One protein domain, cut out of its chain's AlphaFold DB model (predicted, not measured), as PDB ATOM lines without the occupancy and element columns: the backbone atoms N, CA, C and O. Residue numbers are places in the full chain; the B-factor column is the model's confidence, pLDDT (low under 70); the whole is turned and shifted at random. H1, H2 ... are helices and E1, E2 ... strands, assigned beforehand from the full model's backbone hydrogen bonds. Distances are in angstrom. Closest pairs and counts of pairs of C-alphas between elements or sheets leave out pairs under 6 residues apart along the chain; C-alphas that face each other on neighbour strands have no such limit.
ATOM      1  N   GLY A 342     141.569 129.758 220.443       94.69
ATOM      2  CA  GLY A 342     142.015 128.723 219.506       94.69
ATOM      3  C   GLY A 342     142.944 129.305 218.436       94.69
ATOM      4  O   GLY A 342     142.745 130.434 217.998       94.69
ATOM      5  N   GLY A 343     143.941 128.547 217.997       92.81
ATOM      6  CA  GLY A 343     144.792 128.825 216.841       92.81
ATOM      7  C   GLY A 343     144.334 128.070 215.592       92.81
ATOM      8  O   GLY A 343     143.632 127.066 215.682       92.81
ATOM      9  N   HIS A 344     144.712 128.571 214.417       90.56
ATOM     10  CA  HIS A 344     144.578 127.870 213.135       90.56
ATOM     11  C   HIS A 344     145.657 128.353 212.162       90.56
ATOM     12  O   HIS A 344     146.736 127.765 212.169       90.56
ATOM     13  N   CYS A 345     145.408 129.438 211.412       88.75
ATOM     14  CA  CYS A 345     146.416 130.132 210.596       88.75
ATOM     15  C   CYS A 345     147.085 131.295 211.331       88.75
ATOM     16  O   CYS A 345     148.271 131.566 211.146       88.75
ATOM     17  N   GLY A 346     146.347 131.941 212.228       89.88
ATOM     18  CA  GLY A 346     146.884 132.782 213.287       89.88
ATOM     19  C   GLY A 346     146.971 132.017 214.608       89.88
ATOM     20  O   GLY A 346     146.186 131.100 214.857       89.88
ATOM     21  N   ASN A 347     147.906 132.412 215.475       92.88
ATOM     22  CA  ASN A 347     147.916 131.968 216.871       92.88
ATOM     23  C   ASN A 347     146.713 132.562 217.617       92.88
ATOM     24  O   ASN A 347     146.364 133.725 217.401       92.88
ATOM     25  N   GLY A 348     146.116 131.793 218.519       94.38
ATOM     26  CA  GLY A 348     145.177 132.315 219.503       94.38
ATOM     27  C   GLY A 348     145.880 133.218 220.517       94.38
ATOM     28  O   GLY A 348     147.057 133.034 220.825       94.38
ATOM     29  N   GLY A 349     145.161 134.216 221.020       93.06
ATOM     30  CA  GLY A 349     145.633 135.098 222.079       93.06
ATOM     31  C   GLY A 349     145.621 134.392 223.431       93.06
ATOM     32  O   GLY A 349     144.753 133.555 223.701       93.06
ATOM     33  N   ASP A 350     146.575 134.739 224.287       91.06
ATOM     34  CA  ASP A 350     146.608 134.256 225.663       91.06
ATOM     35  C   ASP A 350     145.483 134.884 226.498       91.06
ATOM     36  O   ASP A 350     145.134 136.059 226.342       91.06
ATOM     37  N   GLY A 351     144.934 134.107 227.430       89.12
ATOM     38  CA  GLY A 351     144.101 134.654 228.493       89.12
ATOM     39  C   GLY A 351     144.928 135.470 229.492       89.12
ATOM     40  O   GLY A 351     146.162 135.467 229.478       89.12
ATOM     41  N   VAL A 352     144.254 136.162 230.405       87.19
ATOM     42  CA  VAL A 352     144.892 136.887 231.518       87.19
ATOM     43  C   VAL A 352     144.411 136.349 232.864       87.19
ATOM     44  O   VAL A 352     143.346 135.745 232.975       87.19
ATOM     45  N   SER A 353     145.202 136.538 233.916       83.94
ATOM     46  CA  SER A 353     144.798 136.167 235.273       83.94
ATOM     47  C   SER A 353     143.694 137.091 235.774       83.94
ATOM     48  O   SER A 353     143.824 138.317 235.744       83.94
ATOM     49  N   ASN A 354     142.634 136.501 236.325       79.12
ATOM     50  CA  ASN A 354     141.514 137.242 236.902       79.12
ATOM     51  C   ASN A 354     141.872 138.058 238.160       79.12
ATOM     52  O   ASN A 354     141.116 138.954 238.531       79.12
ATOM     53  N   LYS A 355     143.007 137.770 238.815       76.81
ATOM     54  CA  LYS A 355     143.466 138.468 240.030       76.81
ATOM     55  C   LYS A 355     144.542 139.505 239.744       76.81
ATOM     56  O   LYS A 355     144.514 140.585 240.324       76.81
ATOM     57  N   THR A 356     145.515 139.163 238.901       79.19
ATOM     58  CA  THR A 356     146.696 140.010 238.668       79.19
ATOM     59  C   THR A 356     146.608 140.811 237.374       79.19
ATOM     60  O   THR A 356     147.362 141.768 237.211       79.19
ATOM     61  N   GLY A 357     145.726 140.426 236.444       79.19
ATOM     62  CA  GLY A 357     145.665 140.992 235.096       79.19
ATOM     63  C   GLY A 357     146.898 140.695 234.240       79.19
ATOM     64  O   GLY A 357     147.036 141.263 233.161       79.19
ATOM     65  N   LYS A 358     147.814 139.836 234.706       84.38
ATOM     66  CA  LYS A 358     148.984 139.419 233.930       84.38
ATOM     67  C   LYS A 358     148.592 138.394 232.869       84.38
ATOM     68  O   LYS A 358     147.692 137.585 233.090       84.38
ATOM     69  N   ARG A 359     149.318 138.405 231.751       86.06
ATOM     70  CA  ARG A 359     149.219 137.426 230.663       86.06
ATOM     71  C   ARG A 359     149.491 136.008 231.169       86.06
ATOM     72  O   ARG A 359     150.512 135.764 231.807       86.06
ATOM     73  N   CYS A 360     148.609 135.077 230.826       84.56
ATOM     74  CA  CYS A 360     148.800 133.647 231.035       84.56
ATOM     75  C   CYS A 360     149.489 133.043 229.811       84.56
ATOM     76  O   CYS A 360     148.840 132.456 228.945       84.56
ATOM     77  N   SER A 361     150.804 133.244 229.725       85.12
ATOM     78  CA  SER A 361     151.606 132.844 228.568       85.12
ATOM     79  C   SER A 361     151.456 131.357 228.239       85.12
ATOM     80  O   SER A 361     151.651 130.505 229.107       85.12
ATOM     81  N   GLY A 362     151.152 131.057 226.975       81.19
ATOM     82  CA  GLY A 362     151.006 129.687 226.476       81.19
ATOM     83  C   GLY A 362     149.613 129.086 226.678       81.19
ATOM     84  O   GLY A 362     149.453 127.875 226.549       81.19
ATOM     85  N   THR A 363     148.610 129.907 227.003       88.19
ATOM     86  CA  THR A 363     147.203 129.479 227.004       88.19
ATOM     87  C   THR A 363     146.572 129.579 225.616       88.19
ATOM     88  O   THR A 363     145.664 128.810 225.309       88.19
ATOM     89  N   GLY A 364     147.033 130.499 224.770       90.50
ATOM     90  CA  GLY A 364     146.612 130.651 223.384       90.50
ATOM     91  C   GLY A 364     147.095 129.490 222.519       90.50
ATOM     92  O   GLY A 364     148.251 129.070 222.588       90.50
ATOM     93  N   GLY A 365     146.196 128.968 221.690       90.69
ATOM     94  CA  GLY A 365     146.488 127.872 220.781       90.69
ATOM     95  C   GLY A 365     147.478 128.269 219.690       90.69
ATOM     96  O   GLY A 365     147.372 129.342 219.088       90.69
ATOM     97  N   LEU A 366     148.445 127.400 219.401       89.50
ATOM     98  CA  LEU A 366     149.401 127.623 218.319       89.50
ATOM     99  C   LEU A 366     148.731 127.438 216.953       89.50
ATOM    100  O   LEU A 366     147.853 126.590 216.783       89.50
ATOM    101  N   LYS A 367     149.178 128.206 215.958       87.75
ATOM    102  CA  LYS A 367     148.850 127.932 214.561       87.75
ATOM    103  C   LYS A 367     149.461 126.597 214.127       87.75
ATOM    104  O   LYS A 367     150.607 126.302 214.467       87.75
ATOM    105  N   TYR A 368     148.714 125.815 213.357       80.31
ATOM    106  CA  TYR A 368     149.145 124.505 212.841       80.31
ATOM    107  C   TYR A 368     149.060 124.409 211.318       80.31
ATOM    108  O   TYR A 368     149.764 123.596 210.723       80.31
ATOM    109  N   SER A 391     140.424 125.295 215.150       93.62
ATOM    110  CA  SER A 391     140.346 124.824 216.538       93.62
ATOM    111  C   SER A 391     139.415 125.671 217.413       93.62
ATOM    112  O   SER A 391     139.220 126.866 217.176       93.62
ATOM    113  N   GLY A 392     138.849 125.055 218.453       94.38
ATOM    114  CA  GLY A 392     138.063 125.753 219.472       94.38
ATOM    115  C   GLY A 392     138.937 126.473 220.506       94.38
ATOM    116  O   GLY A 392     140.111 126.146 220.691       94.38
ATOM    117  N   GLY A 393     138.362 127.451 221.201       93.50
ATOM    118  CA  GLY A 393     139.008 128.120 222.331       93.50
ATOM    119  C   GLY A 393     139.070 127.251 223.593       93.50
ATOM    120  O   GLY A 393     138.446 126.187 223.673       93.50
ATOM    121  N   GLY A 394     139.822 127.726 224.587       90.56
ATOM    122  CA  GLY A 394     139.971 127.083 225.891       90.56
ATOM    123  C   GLY A 394     138.888 127.495 226.883       90.56
ATOM    124  O   GLY A 394     138.631 128.683 227.074       90.56
ATOM    125  N   GLY A 395     138.269 126.515 227.539       85.50
ATOM    126  CA  GLY A 395     137.213 126.702 228.539       85.50
ATOM    127  C   GLY A 395     135.936 125.929 228.204       85.50
ATOM    128  O   GLY A 395     135.712 125.529 227.064       85.50
ATOM    129  N   ASN A 396     135.083 125.692 229.202       81.56
ATOM    130  CA  ASN A 396     133.851 124.907 229.016       81.56
ATOM    131  C   ASN A 396     132.813 125.622 228.137       81.56
ATOM    132  O   ASN A 396     132.037 124.970 227.444       81.56
ATOM    133  N   THR A 397     132.828 126.955 228.148       85.62
ATOM    134  CA  THR A 397     131.954 127.821 227.348       85.62
ATOM    135  C   THR A 397     132.722 128.559 226.252       85.62
ATOM    136  O   THR A 397     132.279 129.606 225.803       85.62
ATOM    137  N   ALA A 398     133.905 128.087 225.857       90.50
ATOM    138  CA  ALA A 398     134.678 128.741 224.803       90.50
ATOM    139  C   ALA A 398     133.984 128.687 223.438       90.50
ATOM    140  O   ALA A 398     133.072 127.894 223.214       90.50
ATOM    141  N   GLY A 399     134.431 129.548 222.526       93.38
ATOM    142  CA  GLY A 399     133.947 129.550 221.153       93.38
ATOM    143  C   GLY A 399     134.477 128.352 220.363       93.38
ATOM    144  O   GLY A 399     135.641 127.962 220.500       93.38
ATOM    145  N   ALA A 400     133.640 127.761 219.516       95.25
ATOM    146  CA  ALA A 400     134.062 126.779 218.525       95.25
ATOM    147  C   ALA A 400     134.832 127.414 217.359       95.25
ATOM    148  O   ALA A 400     134.598 128.565 216.988       95.25
ATOM    149  N   GLY A 401     135.729 126.651 216.740       95.06
ATOM    150  CA  GLY A 401     136.429 127.091 215.537       95.06
ATOM    151  C   GLY A 401     135.497 127.253 214.333       95.06
ATOM    152  O   GLY A 401     134.375 126.750 214.321       95.06
ATOM    153  N   GLY A 402     135.951 127.955 213.300       94.62
ATOM    154  CA  GLY A 402     135.284 128.036 212.004       94.62
ATOM    155  C   GLY A 402     135.462 126.775 211.153       94.62
ATOM    156  O   GLY A 402     136.459 126.057 211.263       94.62
ATOM    157  N   GLY A 403     134.486 126.500 210.291       92.06
ATOM    158  CA  GLY A 403     134.511 125.376 209.355       92.06
ATOM    159  C   GLY A 403     135.261 125.671 208.049       92.06
ATOM    160  O   GLY A 403     136.072 126.596 207.967       92.06
ATOM    161  N   ILE A 404     134.990 124.881 207.009       88.94
ATOM    162  CA  ILE A 404     135.614 125.003 205.684       88.94
ATOM    163  C   ILE A 404     134.577 125.289 204.594       88.94
ATOM    164  O   ILE A 404     133.508 124.685 204.554       88.94
ATOM    165  N   ILE A 405     134.902 126.202 203.681       91.88
ATOM    166  CA  ILE A 405     134.082 126.544 202.518       91.88
ATOM    167  C   ILE A 405     134.946 126.425 201.266       91.88
ATOM    168  O   ILE A 405     135.945 127.128 201.137       91.88
ATOM    169  N   TRP A 406     134.558 125.556 200.335       89.50
ATOM    170  CA  TRP A 406     135.196 125.415 199.029       89.50
ATOM    171  C   TRP A 406     134.229 125.817 197.922       89.50
ATOM    172  O   TRP A 406     133.119 125.292 197.850       89.50
ATOM    173  N   GLU A 437     135.855 132.315 235.380       65.31
ATOM    174  CA  GLU A 437     136.725 131.751 234.326       65.31
ATOM    175  C   GLU A 437     136.344 132.311 232.944       65.31
ATOM    176  O   GLU A 437     135.369 131.883 232.333       65.31
ATOM    177  N   GLY A 438     137.065 133.321 232.444       77.62
ATOM    178  CA  GLY A 438     136.870 133.780 231.061       77.62
ATOM    179  C   GLY A 438     137.287 132.695 230.074       77.62
ATOM    180  O   GLY A 438     138.228 131.947 230.334       77.62
ATOM    181  N   SER A 439     136.568 132.585 228.960       89.81
ATOM    182  CA  SER A 439     136.764 131.534 227.957       89.81
ATOM    183  C   SER A 439     137.349 132.107 226.672       89.81
ATOM    184  O   SER A 439     137.047 133.240 226.303       89.81
ATOM    185  N   GLY A 440     138.172 131.328 225.980       92.44
ATOM    186  CA  GLY A 440     138.790 131.763 224.733       92.44
ATOM    187  C   GLY A 440     137.836 131.754 223.540       92.44
ATOM    188  O   GLY A 440     136.927 130.926 223.464       92.44
ATOM    189  N   GLY A 441     138.068 132.649 222.581       95.38
ATOM    190  CA  GLY A 441     137.362 132.646 221.299       95.38
ATOM    191  C   GLY A 441     137.834 131.521 220.371       95.38
ATOM    192  O   GLY A 441     138.984 131.078 220.450       95.38
ATOM    193  N   GLY A 442     136.956 131.051 219.484       96.44
ATOM    194  CA  GLY A 442     137.301 130.035 218.488       96.44
ATOM    195  C   GLY A 442     138.160 130.586 217.349       96.44
ATOM    196  O   GLY A 442     138.077 131.767 217.017       96.44
ATOM    197  N   ALA A 443     138.989 129.754 216.724       96.19
ATOM    198  CA  ALA A 443     139.810 130.177 215.588       96.19
ATOM    199  C   ALA A 443     138.975 130.381 214.309       96.19
ATOM    200  O   ALA A 443     137.954 129.724 214.114       96.19
ATOM    201  N   GLY A 444     139.421 131.254 213.404       95.38
ATOM    202  CA  GLY A 444     138.838 131.402 212.068       95.38
ATOM    203  C   GLY A 444     139.131 130.196 211.171       95.38
ATOM    204  O   GLY A 444     140.228 129.652 211.209       95.38
ATOM    205  N   GLY A 445     138.158 129.775 210.368       92.81
ATOM    206  CA  GLY A 445     138.205 128.625 209.457       92.81
ATOM    207  C   GLY A 445     138.852 128.902 208.104       92.81
ATOM    208  O   GLY A 445     139.736 129.747 207.990       92.81
ATOM    209  N   THR A 446     138.429 128.178 207.070       90.00
ATOM    210  CA  THR A 446     139.039 128.248 205.731       90.00
ATOM    211  C   THR A 446     137.999 128.547 204.663       90.00
ATOM    212  O   THR A 446     136.985 127.860 204.581       90.00
ATOM    213  N   VAL A 447     138.277 129.507 203.781       91.62
ATOM    214  CA  VAL A 447     137.489 129.768 202.567       91.62
ATOM    215  C   VAL A 447     138.399 129.666 201.345       91.62
ATOM    216  O   VAL A 447     139.293 130.486 201.182       91.62
ATOM    217  N   ILE A 448     138.179 128.682 200.473       87.88
ATOM    218  CA  ILE A 448     138.909 128.523 199.210       87.88
ATOM    219  C   ILE A 448     137.984 128.822 198.033       87.88
ATOM    220  O   ILE A 448     136.924 128.212 197.900       87.88
ATOM    221  N   ILE A 449     138.407 129.734 197.157       88.81
ATOM    222  CA  ILE A 449     137.654 130.152 195.973       88.81
ATOM    223  C   ILE A 449     138.471 129.866 194.712       88.81
ATOM    224  O   ILE A 449     139.567 130.385 194.507       88.81
ATOM    225  N   ASN A 450     137.915 129.048 193.832       87.50
ATOM    226  CA  ASN A 450     138.423 128.750 192.505       87.50
ATOM    227  C   ASN A 450     137.459 129.322 191.460       87.50
ATOM    228  O   ASN A 450     136.584 128.614 190.965       87.50
ATOM    229  N   ALA A 451     137.583 130.617 191.177       87.56
ATOM    230  CA  ALA A 451     136.758 131.319 190.201       87.56
ATOM    231  C   ALA A 451     137.616 131.963 189.110       87.56
ATOM    232  O   ALA A 451     138.747 132.368 189.385       87.56
ATOM    233  N   THR A 452     137.093 132.067 187.883       86.50
ATOM    234  CA  THR A 452     137.758 132.843 186.823       86.50
ATOM    235  C   THR A 452     137.497 134.334 186.979       86.50
ATOM    236  O   THR A 452     138.381 135.122 186.662       86.50
ATOM    237  N   VAL A 453     136.320 134.711 187.492       88.31
ATOM    238  CA  VAL A 453     135.923 136.092 187.803       88.31
ATOM    239  C   VAL A 453     135.118 136.120 189.104       88.31
ATOM    240  O   VAL A 453     134.206 135.318 189.292       88.31
ATOM    241  N   ILE A 454     135.434 137.055 189.995       90.12
ATOM    242  CA  ILE A 454     134.707 137.349 191.230       90.12
ATOM    243  C   ILE A 454     134.194 138.786 191.114       90.12
ATOM    244  O   ILE A 454     134.977 139.733 191.062       90.12
ATOM    245  N   ASN A 455     132.874 138.943 191.068       90.75
ATOM    246  CA  ASN A 455     132.213 140.227 190.864       90.75
ATOM    247  C   ASN A 455     131.459 140.674 192.114       90.75
ATOM    248  O   ASN A 455     130.786 139.877 192.769       90.75
ATOM    249  N   GLY A 456     131.484 141.982 192.365       89.00
ATOM    250  CA  GLY A 456     130.646 142.633 193.365       89.00
ATOM    251  C   GLY A 456     131.410 143.055 194.617       89.00
ATOM    252  O   GLY A 456     132.617 143.289 194.570       89.00
ATOM    253  N   SER A 457     130.690 143.230 195.721       89.38
ATOM    254  CA  SER A 457     131.162 143.980 196.894       89.38
ATOM    255  C   SER A 457     130.840 143.314 198.239       89.38
ATOM    256  O   SER A 457     130.933 143.945 199.292       89.38
ATOM    257  N   GLY A 458     130.461 142.032 198.219       90.25
ATOM    258  CA  GLY A 458     130.151 141.268 199.430       90.25
ATOM    259  C   GLY A 458     131.350 141.027 200.358       90.25
ATOM    260  O   GLY A 458     132.496 141.347 200.047       90.25
ATOM    261  N   MET A 459     131.088 140.454 201.533       92.75
ATOM    262  CA  MET A 459     132.109 140.191 202.553       92.75
ATOM    263  C   MET A 459     132.514 138.716 202.585       92.75
ATOM    264  O   MET A 459     131.653 137.839 202.671       92.75
ATOM    265  N   ILE A 460     133.819 138.440 202.615       95.00
ATOM    266  CA  ILE A 460     134.357 137.091 202.838       95.00
ATOM    267  C   ILE A 460     135.157 137.105 204.142       95.00
ATOM    268  O   ILE A 460     136.108 137.875 204.281       95.00
ATOM    269  N   LYS A 461     134.757 136.285 205.118       95.50
ATOM    270  CA  LYS A 461     135.319 136.300 206.475       95.50
ATOM    271  C   LYS A 461     135.825 134.927 206.893       95.50
ATOM    272  O   LYS A 461     135.147 133.924 206.708       95.50
ATOM    273  N   ALA A 462     136.987 134.909 207.520       95.38
ATOM    274  CA  ALA A 462     137.561 133.793 208.255       95.38
ATOM    275  C   ALA A 462     138.254 134.343 209.516       95.38
ATOM    276  O   ALA A 462     139.393 134.002 209.820       95.38
ATOM    277  N   ALA A 463     137.594 135.266 210.218       97.06
ATOM    278  CA  ALA A 463     138.145 135.934 211.392       97.06
ATOM    279  C   ALA A 463     138.092 135.035 212.637       97.06
ATOM    280  O   ALA A 463     137.242 134.147 212.733       97.06
ATOM    281  N   GLY A 464     138.979 135.274 213.599       96.94
ATOM    282  CA  GLY A 464     138.910 134.640 214.914       96.94
ATOM    283  C   GLY A 464     137.768 135.206 215.762       96.94
ATOM    284  O   GLY A 464     137.451 136.395 215.684       96.94
ATOM    285  N   GLY A 465     137.164 134.355 216.584       96.19
ATOM    286  CA  GLY A 465     136.130 134.733 217.540       96.19
ATOM    287  C   GLY A 465     136.702 135.472 218.750       96.19
ATOM    288  O   GLY A 465     137.872 135.320 219.113       96.19
ATOM    289  N   ARG A 466     135.882 136.293 219.394       94.56
ATOM    290  CA  ARG A 466     136.250 137.089 220.567       94.56
ATOM    291  C   ARG A 466     136.373 136.225 221.818       94.56
ATOM    292  O   ARG A 466     135.598 135.294 222.015       94.56
ATOM    293  N   GLY A 467     137.335 136.557 222.673       91.38
ATOM    294  CA  GLY A 467     137.435 135.993 224.018       91.38
ATOM    295  C   GLY A 467     136.356 136.567 224.938       91.38
ATOM    296  O   GLY A 467     135.955 137.718 224.784       91.38
ATOM    297  N   GLY A 468     135.879 135.763 225.885       88.12
ATOM    298  CA  GLY A 468     134.759 136.078 226.772       88.12
ATOM    299  C   GLY A 468     135.172 136.226 228.237       88.12
ATOM    300  O   GLY A 468     136.242 135.783 228.662       88.12
ATOM    301  N   GLY A 469     134.302 136.844 229.039       83.38
ATOM    302  CA  GLY A 469     134.491 136.993 230.486       83.38
ATOM    303  C   GLY A 469     135.639 137.924 230.880       83.38
ATOM    304  O   GLY A 469     136.270 137.682 231.909       83.38
ATOM    305  N   CYS A 470     135.921 138.951 230.066       84.62
ATOM    306  CA  CYS A 470     137.077 139.862 230.140       84.62
ATOM    307  C   CYS A 470     138.426 139.172 229.902       84.62
ATOM    308  O   CYS A 470     139.180 139.555 229.012       84.62
ATOM    309  N   VAL A 471     138.698 138.116 230.665       87.56
ATOM    310  CA  VAL A 471     140.015 137.500 230.787       87.56
ATOM    311  C   VAL A 471     140.350 136.485 229.693       87.56
ATOM    312  O   VAL A 471     141.489 136.028 229.629       87.56
ATOM    313  N   GLY A 472     139.379 136.102 228.861       89.56
ATOM    314  CA  GLY A 472     139.569 135.141 227.775       89.56
ATOM    315  C   GLY A 472     140.323 135.732 226.583       89.56
ATOM    316  O   GLY A 472     140.049 136.859 226.165       89.56
ATOM    317  N   GLY A 473     141.256 134.962 226.022       92.56
ATOM    318  CA  GLY A 473     142.001 135.343 224.821       92.56
ATOM    319  C   GLY A 473     141.164 135.214 223.543       92.56
ATOM    320  O   GLY A 473     140.303 134.339 223.429       92.56
ATOM    321  N   GLY A 474     141.397 136.085 222.563       95.19
ATOM    322  CA  GLY A 474     140.723 136.018 221.265       95.19
ATOM    323  C   GLY A 474     141.291 134.923 220.356       95.19
ATOM    324  O   GLY A 474     142.482 134.627 220.399       95.19
ATOM    325  N   GLY A 475     140.454 134.309 219.524       96.69
ATOM    326  CA  GLY A 475     140.875 133.272 218.580       96.69
ATOM    327  C   GLY A 475     141.772 133.813 217.465       96.69
ATOM    328  O   GLY A 475     141.660 134.970 217.061       96.69
ATOM    329  N   GLY A 476     142.671 132.985 216.947       95.69
ATOM    330  CA  GLY A 476     143.501 133.302 215.789       95.69
ATOM    331  C   GLY A 476     142.679 133.376 214.503       95.69
ATOM    332  O   GLY A 476     141.642 132.723 214.372       95.69
ATOM    333  N   GLY A 477     143.129 134.178 213.541       94.44
ATOM    334  CA  GLY A 477     142.505 134.252 212.222       94.44
ATOM    335  C   GLY A 477     142.682 132.971 211.396       94.44
ATOM    336  O   GLY A 477     143.581 132.162 211.636       94.44
ATOM    337  N   GLY A 478     141.807 132.799 210.413       92.25
ATOM    338  CA  GLY A 478     141.775 131.673 209.484       92.25
ATOM    339  C   GLY A 478     142.432 131.966 208.138       92.25
ATOM    340  O   GLY A 478     143.300 132.829 208.032       92.25
ATOM    341  N   ALA A 479     142.015 131.255 207.094       88.25
ATOM    342  CA  ALA A 479     142.565 131.405 205.752       88.25
ATOM    343  C   ALA A 479     141.494 131.750 204.714       88.25
ATOM    344  O   ALA A 479     140.445 131.109 204.653       88.25
ATOM    345  N   ILE A 480     141.794 132.708 203.835       89.31
ATOM    346  CA  ILE A 480     141.029 132.938 202.600       89.31
ATOM    347  C   ILE A 480     141.979 132.733 201.428       89.31
ATOM    348  O   ILE A 480     142.990 133.422 201.335       89.31
ATOM    349  N   GLY A 481     141.678 131.776 200.551       82.62
ATOM    350  CA  GLY A 481     142.562 131.351 199.477       82.62
ATOM    351  C   GLY A 481     141.948 131.426 198.081       82.62
ATOM    352  O   GLY A 481     140.765 131.141 197.915       82.62
ATOM    353  N   SER A 482     142.758 131.729 197.061       79.44
ATOM    354  CA  SER A 482     142.357 131.638 195.648       79.44
ATOM    355  C   SER A 482     143.092 130.522 194.903       79.44
ATOM    356  O   SER A 482     144.319 130.479 194.913       79.44
ATOM    357  N   ALA A 483     142.369 129.609 194.250       67.81
ATOM    358  CA  ALA A 483     142.935 128.422 193.587       67.81
ATOM    359  C   ALA A 483     143.021 128.495 192.053       67.81
ATOM    360  O   ALA A 483     143.475 127.540 191.424       67.81
ATOM    361  N   GLY A 484     142.641 129.626 191.452       64.81
ATOM    362  CA  GLY A 484     142.717 129.831 190.004       64.81
ATOM    363  C   GLY A 484     144.123 130.233 189.516       64.81
ATOM    364  O   GLY A 484     144.857 130.903 190.248       64.81
ATOM    365  N   PRO A 485     144.512 129.880 188.274       54.34
ATOM    366  CA  PRO A 485     145.789 130.291 187.676       54.34
ATOM    367  C   PRO A 485     145.862 131.797 187.353       54.34
ATOM    368  O   PRO A 485     146.952 132.358 187.321       54.34
ATOM    369  N   ASN A 486     144.716 132.466 187.174       67.19
ATOM    370  CA  ASN A 486     144.622 133.893 186.839       67.19
ATOM    371  C   ASN A 486     143.952 134.696 187.968       67.19
ATOM    372  O   ASN A 486     142.942 135.364 187.751       67.19
ATOM    373  N   ALA A 487     144.484 134.635 189.190       66.06
ATOM    374  CA  ALA A 487     143.860 135.337 190.313       66.06
ATOM    375  C   ALA A 487     143.814 136.867 190.143       66.06
ATOM    376  O   ALA A 487     142.844 137.484 190.570       66.06
ATOM    377  N   SER A 488     144.782 137.486 189.454       68.75
ATOM    378  CA  SER A 488     144.727 138.931 189.170       68.75
ATOM    379  C   SER A 488     143.492 139.331 188.364       68.75
ATOM    380  O   SER A 488     142.896 140.364 188.639       68.75
ATOM    381  N   GLU A 489     143.088 138.509 187.394       72.75
ATOM    382  CA  GLU A 489     141.868 138.724 186.608       72.75
ATOM    383  C   GLU A 489     140.624 138.360 187.426       72.75
ATOM    384  O   GLU A 489     139.638 139.095 187.397       72.75
ATOM    385  N   ALA A 490     140.697 137.283 188.219       75.00
ATOM    386  CA  ALA A 490     139.578 136.834 189.037       75.00
ATOM    387  C   ALA A 490     139.131 137.882 190.056       75.00
ATOM    388  O   ALA A 490     137.940 138.119 190.212       75.00
ATOM    389  N   TRP A 491     140.070 138.542 190.728       81.81
ATOM    390  CA  TRP A 491     139.753 139.519 191.765       81.81
ATOM    391  C   TRP A 491     139.636 140.963 191.258       81.81
ATOM    392  O   TRP A 491     139.250 141.831 192.035       81.81
ATOM    393  N   ALA A 492     139.932 141.244 189.982       80.69
ATOM    394  CA  ALA A 492     139.960 142.609 189.438       80.69
ATOM    395  C   ALA A 492     138.631 143.372 189.593       80.69
ATOM    396  O   ALA A 492     138.628 144.595 189.724       80.69
ATOM    397  N   ALA A 493     137.507 142.655 189.567       82.69
ATOM    398  CA  ALA A 493     136.163 143.221 189.659       82.69
ATOM    399  C   ALA A 493     135.539 143.111 191.065       82.69
ATOM    400  O   ALA A 493     134.409 143.565 191.282       82.69
ATOM    401  N   PHE A 494     136.262 142.532 192.029       88.06
ATOM    402  CA  PHE A 494     135.811 142.424 193.410       88.06
ATOM    403  C   PHE A 494     136.225 143.667 194.202       88.06
ATOM    404  O   PHE A 494     137.404 143.979 194.339       88.06
ATOM    405  N   THR A 495     135.240 144.366 194.761       87.38
ATOM    406  CA  THR A 495     135.415 145.596 195.560       87.38
ATOM    407  C   THR A 495     134.997 145.409 197.022       87.38
ATOM    408  O   THR A 495     134.906 146.375 197.778       87.38
ATOM    409  N   GLY A 496     134.715 144.165 197.415       87.06
ATOM    410  CA  GLY A 496     134.289 143.801 198.762       87.06
ATOM    411  C   GLY A 496     135.445 143.673 199.755       87.06
ATOM    412  O   GLY A 496     136.600 143.962 199.445       87.06
ATOM    413  N   SER A 497     135.139 143.217 200.971       90.62
ATOM    414  CA  SER A 497     136.124 143.106 202.058       90.62
ATOM    415  C   SER A 497     136.490 141.658 202.379       90.62
ATOM    416  O   SER A 497     135.600 140.814 202.528       90.62
ATOM    417  N   LEU A 498     137.785 141.407 202.587       92.38
ATOM    418  CA  LEU A 498     138.324 140.153 203.118       92.38
ATOM    419  C   LEU A 498     138.735 140.344 204.584       92.38
ATOM    420  O   LEU A 498     139.495 141.264 204.886       92.38
ATOM    421  N   ASP A 499     138.264 139.482 205.487       94.06
ATOM    422  CA  ASP A 499     138.582 139.561 206.920       94.06
ATOM    423  C   ASP A 499     139.171 138.245 207.441       94.06
ATOM    424  O   ASP A 499     138.472 137.243 207.568       94.06
ATOM    425  N   VAL A 500     140.465 138.268 207.759       93.75
ATOM    426  CA  VAL A 500     141.204 137.172 208.412       93.75
ATOM    427  C   VAL A 500     141.789 137.616 209.754       93.75
ATOM    428  O   VAL A 500     142.765 137.043 210.228       93.75
ATOM    429  N   GLN A 501     141.261 138.680 210.367       95.94
ATOM    430  CA  GLN A 501     141.813 139.199 211.618       95.94
ATOM    431  C   GLN A 501     141.602 138.218 212.775       95.94
ATOM    432  O   GLN A 501     140.635 137.458 212.806       95.94
ATOM    433  N   GLY A 502     142.509 138.243 213.749       94.06
ATOM    434  CA  GLY A 502     142.291 137.530 215.000       94.06
ATOM    435  C   GLY A 502     141.251 138.236 215.870       94.06
ATOM    436  O   GLY A 502     141.107 139.467 215.850       94.06
ATOM    437  N   GLY A 503     140.520 137.445 216.647       94.38
ATOM    438  CA  GLY A 503     139.528 137.927 217.590       94.38
ATOM    439  C   GLY A 503     140.172 138.755 218.694       94.38
ATOM    440  O   GLY A 503     141.315 138.526 219.089       94.38
ATOM    441  N   SER A 504     139.455 139.754 219.193       92.19
ATOM    442  CA  SER A 504     139.874 140.512 220.374       92.19
ATOM    443  C   SER A 504     139.494 139.776 221.661       92.19
ATOM    444  O   SER A 504     138.577 138.957 221.654       92.19
ATOM    445  N   GLY A 505     140.119 140.120 222.787       83.06
ATOM    446  CA  GLY A 505     139.482 139.904 224.088       83.06
ATOM    447  C   GLY A 505     138.201 140.743 224.230       83.06
ATOM    448  O   GLY A 505     137.887 141.585 223.375       83.06
ATOM    449  N   ASP A 506     137.459 140.530 225.311       81.94
ATOM    450  CA  ASP A 506     136.279 141.332 225.635       81.94
ATOM    451  C   ASP A 506     136.710 142.735 226.104       81.94
ATOM    452  O   ASP A 506     137.209 142.924 227.213       81.94
ATOM    453  N   VAL A 507     136.543 143.723 225.220       77.44
ATOM    454  CA  VAL A 507     136.911 145.136 225.437       77.44
ATOM    455  C   VAL A 507     135.783 145.962 226.066       77.44
ATOM    456  O   VAL A 507     135.829 147.192 226.044       77.44
ATOM    457  N   SER A 508     134.744 145.317 226.603       78.81
ATOM    458  CA  SER A 508     133.655 146.019 227.284       78.81
ATOM    459  C   SER A 508     134.192 146.903 228.417       78.81
ATOM    460  O   SER A 508     135.118 146.523 229.131       78.81
ATOM    461  N   LEU A 509     133.585 148.078 228.630       72.94
ATOM    462  CA  LEU A 509     133.979 149.041 229.678       72.94
ATOM    463  C   LEU A 509     134.077 148.411 231.082       72.94
ATOM    464  O   LEU A 509     134.865 148.862 231.910       72.94
ATOM    465  N   SER A 510     133.314 147.344 231.335       74.75
ATOM    466  CA  SER A 510     133.348 146.550 232.567       74.75
ATOM    467  C   SER A 510     134.652 145.776 232.798       74.75
ATOM    468  O   SER A 510     134.911 145.368 233.926       74.75
ATOM    469  N   CYS A 511     135.463 145.557 231.760       74.44
ATOM    470  CA  CYS A 511     136.652 144.707 231.809       74.44
ATOM    471  C   CYS A 511     137.939 145.453 232.191       74.44
ATOM    472  O   CYS A 511     138.881 144.839 232.693       74.44
ATOM    473  N   GLY A 512     137.994 146.778 232.023       73.81
ATOM    474  CA  GLY A 512     139.150 147.588 232.425       73.81
ATOM    475  C   GLY A 512     140.478 147.070 231.851       73.81
ATOM    476  O   GLY A 512     140.654 147.016 230.640       73.81
ATOM    477  N   ARG A 513     141.432 146.704 232.724       69.88
ATOM    478  CA  ARG A 513     142.745 146.135 232.341       69.88
ATOM    479  C   ARG A 513     142.756 144.605 232.211       69.88
ATOM    480  O   ARG A 513     143.787 144.049 231.860       69.88
ATOM    481  N   LEU A 514     141.650 143.924 232.510       79.38
ATOM    482  CA  LEU A 514     141.548 142.461 232.522       79.38
ATOM    483  C   LEU A 514     141.192 141.894 231.143       79.38
ATOM    484  O   LEU A 514     140.439 140.933 231.071       79.38
ATOM    485  N   VAL A 515     141.681 142.506 230.064       86.88
ATOM    486  CA  VAL A 515     141.342 142.124 228.687       86.88
ATOM    487  C   VAL A 515     142.329 141.068 228.206       86.88
ATOM    488  O   VAL A 515     143.536 141.318 228.186       86.88
ATOM    489  N   GLY A 516     141.822 139.895 227.822       86.62
ATOM    490  CA  GLY A 516     142.630 138.853 227.190       86.62
ATOM    491  C   GLY A 516     143.286 139.332 225.895       86.62
ATOM    492  O   GLY A 516     142.819 140.268 225.236       86.62
ATOM    493  N   GLU A 517     144.393 138.700 225.516       92.00
ATOM    494  CA  GLU A 517     145.127 139.119 224.328       92.00
ATOM    495  C   GLU A 517     144.327 138.848 223.051       92.00
ATOM    496  O   GLU A 517     143.568 137.883 222.939       92.00
ATOM    497  N   ARG A 518     144.512 139.716 222.057       93.81
ATOM    498  CA  ARG A 518     143.977 139.505 220.713       93.81
ATOM    499  C   ARG A 518     144.737 138.356 220.038       93.81
ATOM    500  O   ARG A 518     145.961 138.302 220.113       93.81
ATOM    501  N   GLY A 519     144.013 137.486 219.335       93.69
ATOM    502  CA  GLY A 519     144.619 136.482 218.464       93.69
ATOM    503  C   GLY A 519     145.350 137.122 217.282       93.69
ATOM    504  O   GLY A 519     145.010 138.217 216.830       93.69
ATOM    505  N   CYS A 520     146.363 136.445 216.754       94.12
ATOM    506  CA  CYS A 520     147.077 136.912 215.572       94.12
ATOM    507  C   CYS A 520     146.190 136.780 214.325       94.12
ATOM    508  O   CYS A 520     145.340 135.889 214.233       94.12
ATOM    509  N   ALA A 521     146.396 137.672 213.355       92.06
ATOM    510  CA  ALA A 521     145.748 137.565 212.055       92.06
ATOM    511  C   ALA A 521     146.138 136.251 211.358       92.06
ATOM    512  O   ALA A 521     147.241 135.733 211.548       92.06
ATOM    513  N   GLY A 522     145.201 135.724 210.579       87.00
ATOM    514  CA  GLY A 522     145.398 134.582 209.706       87.00
ATOM    515  C   GLY A 522     146.014 134.987 208.366       87.00
ATOM    516  O   GLY A 522     146.691 136.010 208.264       87.00
ATOM    517  N   GLU A 523     145.787 134.188 207.327       81.94
ATOM    518  CA  GLU A 523     146.514 134.307 206.058       81.94
ATOM    519  C   GLU A 523     145.581 134.494 204.848       81.94
ATOM    520  O   GLU A 523     144.542 133.846 204.714       81.94
ATOM    521  N   LEU A 524     145.982 135.370 203.921       82.69
ATOM    522  CA  LEU A 524     145.408 135.447 202.577       82.69
ATOM    523  C   LEU A 524     146.298 134.636 201.631       82.69
ATOM    524  O   LEU A 524     147.462 134.974 201.420       82.69
ATOM    525  N   LEU A 525     145.760 133.552 201.079       73.62
ATOM    526  CA  LEU A 525     146.514 132.545 200.342       73.62
ATOM    527  C   LEU A 525     146.269 132.650 198.834       73.62
ATOM    528  O   LEU A 525     145.143 132.748 198.357       73.62
ATOM    529  N   GLN A 526     147.332 132.524 198.053       71.31
ATOM    530  CA  GLN A 526     147.230 132.279 196.620       71.31
ATOM    531  C   GLN A 526     147.642 130.833 196.356       71.31
ATOM    532  O   GLN A 526     148.809 130.497 196.467       71.31
ATOM    533  N   LEU A 527     146.698 129.945 196.070       63.88
ATOM    534  CA  LEU A 527     146.965 128.529 195.812       63.88
ATOM    535  C   LEU A 527     147.421 128.284 194.365       63.88
ATOM    536  O   LEU A 527     148.220 127.372 194.138       63.88
ATOM    537  N   GLY A 528     146.975 129.115 193.415       61.56
ATOM    538  CA  GLY A 528     147.497 129.146 192.044       61.56
ATOM    539  C   GLY A 528     148.907 129.748 191.953       61.56
ATOM    540  O   GLY A 528     149.401 130.349 192.904       61.56
ATOM    541  N   VAL A 529     149.573 129.601 190.807       66.38
ATOM    542  CA  VAL A 529     150.878 130.236 190.547       66.38
ATOM    543  C   VAL A 529     150.628 131.588 189.880       66.38
ATOM    544  O   VAL A 529     150.019 131.634 188.815       66.38
TER     545      VAL A 529
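AT A GLANCE: This is residues 342 to 368, 391 to 406 and 437 to 529 of the 1137 residues of the protein "Hypothetical protein" of Symbiodinium sp. CCMP2456 (UniProt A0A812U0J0). This model has little regular structure: long unnamed stretches run lengthwise side by side, and toward one tip of the long axis lies the four-strand sheet E1, E2, E4, E6, parallel in that order, with the parallel pair E3, E5 near it and H1 at the tip. The 136 printed residues, 33 in named elements, include E1, E2, E3, E4, H1, E5, E6, mostly strand. The whole is compact, radius of gyration of the C-alphas 16.4 A, yet elongated, 54 by 28 by 20 A.

HOW THE PARTS SIT: Past residues 342 to 368, find E1, residues 404 to 406; N 405 lies 2.8 A from O 446 of E2, residues 446 to 456. N 447 and O 479 of E4, residues 479 to 482, are 2.8 A apart; N 480 and O 523 of E6, residues 523 to 526, 3.1 A. H1, residues 487 to 491, is on this twisted sheet, over E2, at a height of 6.4 A; their closest C-alphas, Val 453 and Ala 490, are 3.9 A apart. In H1 every O i to N i+4 pair is within hydrogen-bond range. In E3, residues 459 to 461, N 460 lies 3.0 A from O 497 of E5, residues 497 to 499.

IN THESE COORDINATES: Find C-alpha 404 at (135.614, 125.003, 205.684), where E1 begins. E2 runs 20.7 A, bending by 107 degrees at residue 452. E6 ends at (147.230, 132.279, 196.620).

THE WHOLE: C-alphas 355 and 452, the farthest apart, are 53.8 A apart. Cuts leave gaps of 9.5 A from C-alpha 368 to 391 and 35.9 A from 406 to 437. The links E3 to E4 and E5 to E6 are long. pLDDT is under 70 at 437, 483 to 488, 513 and 527 to 529.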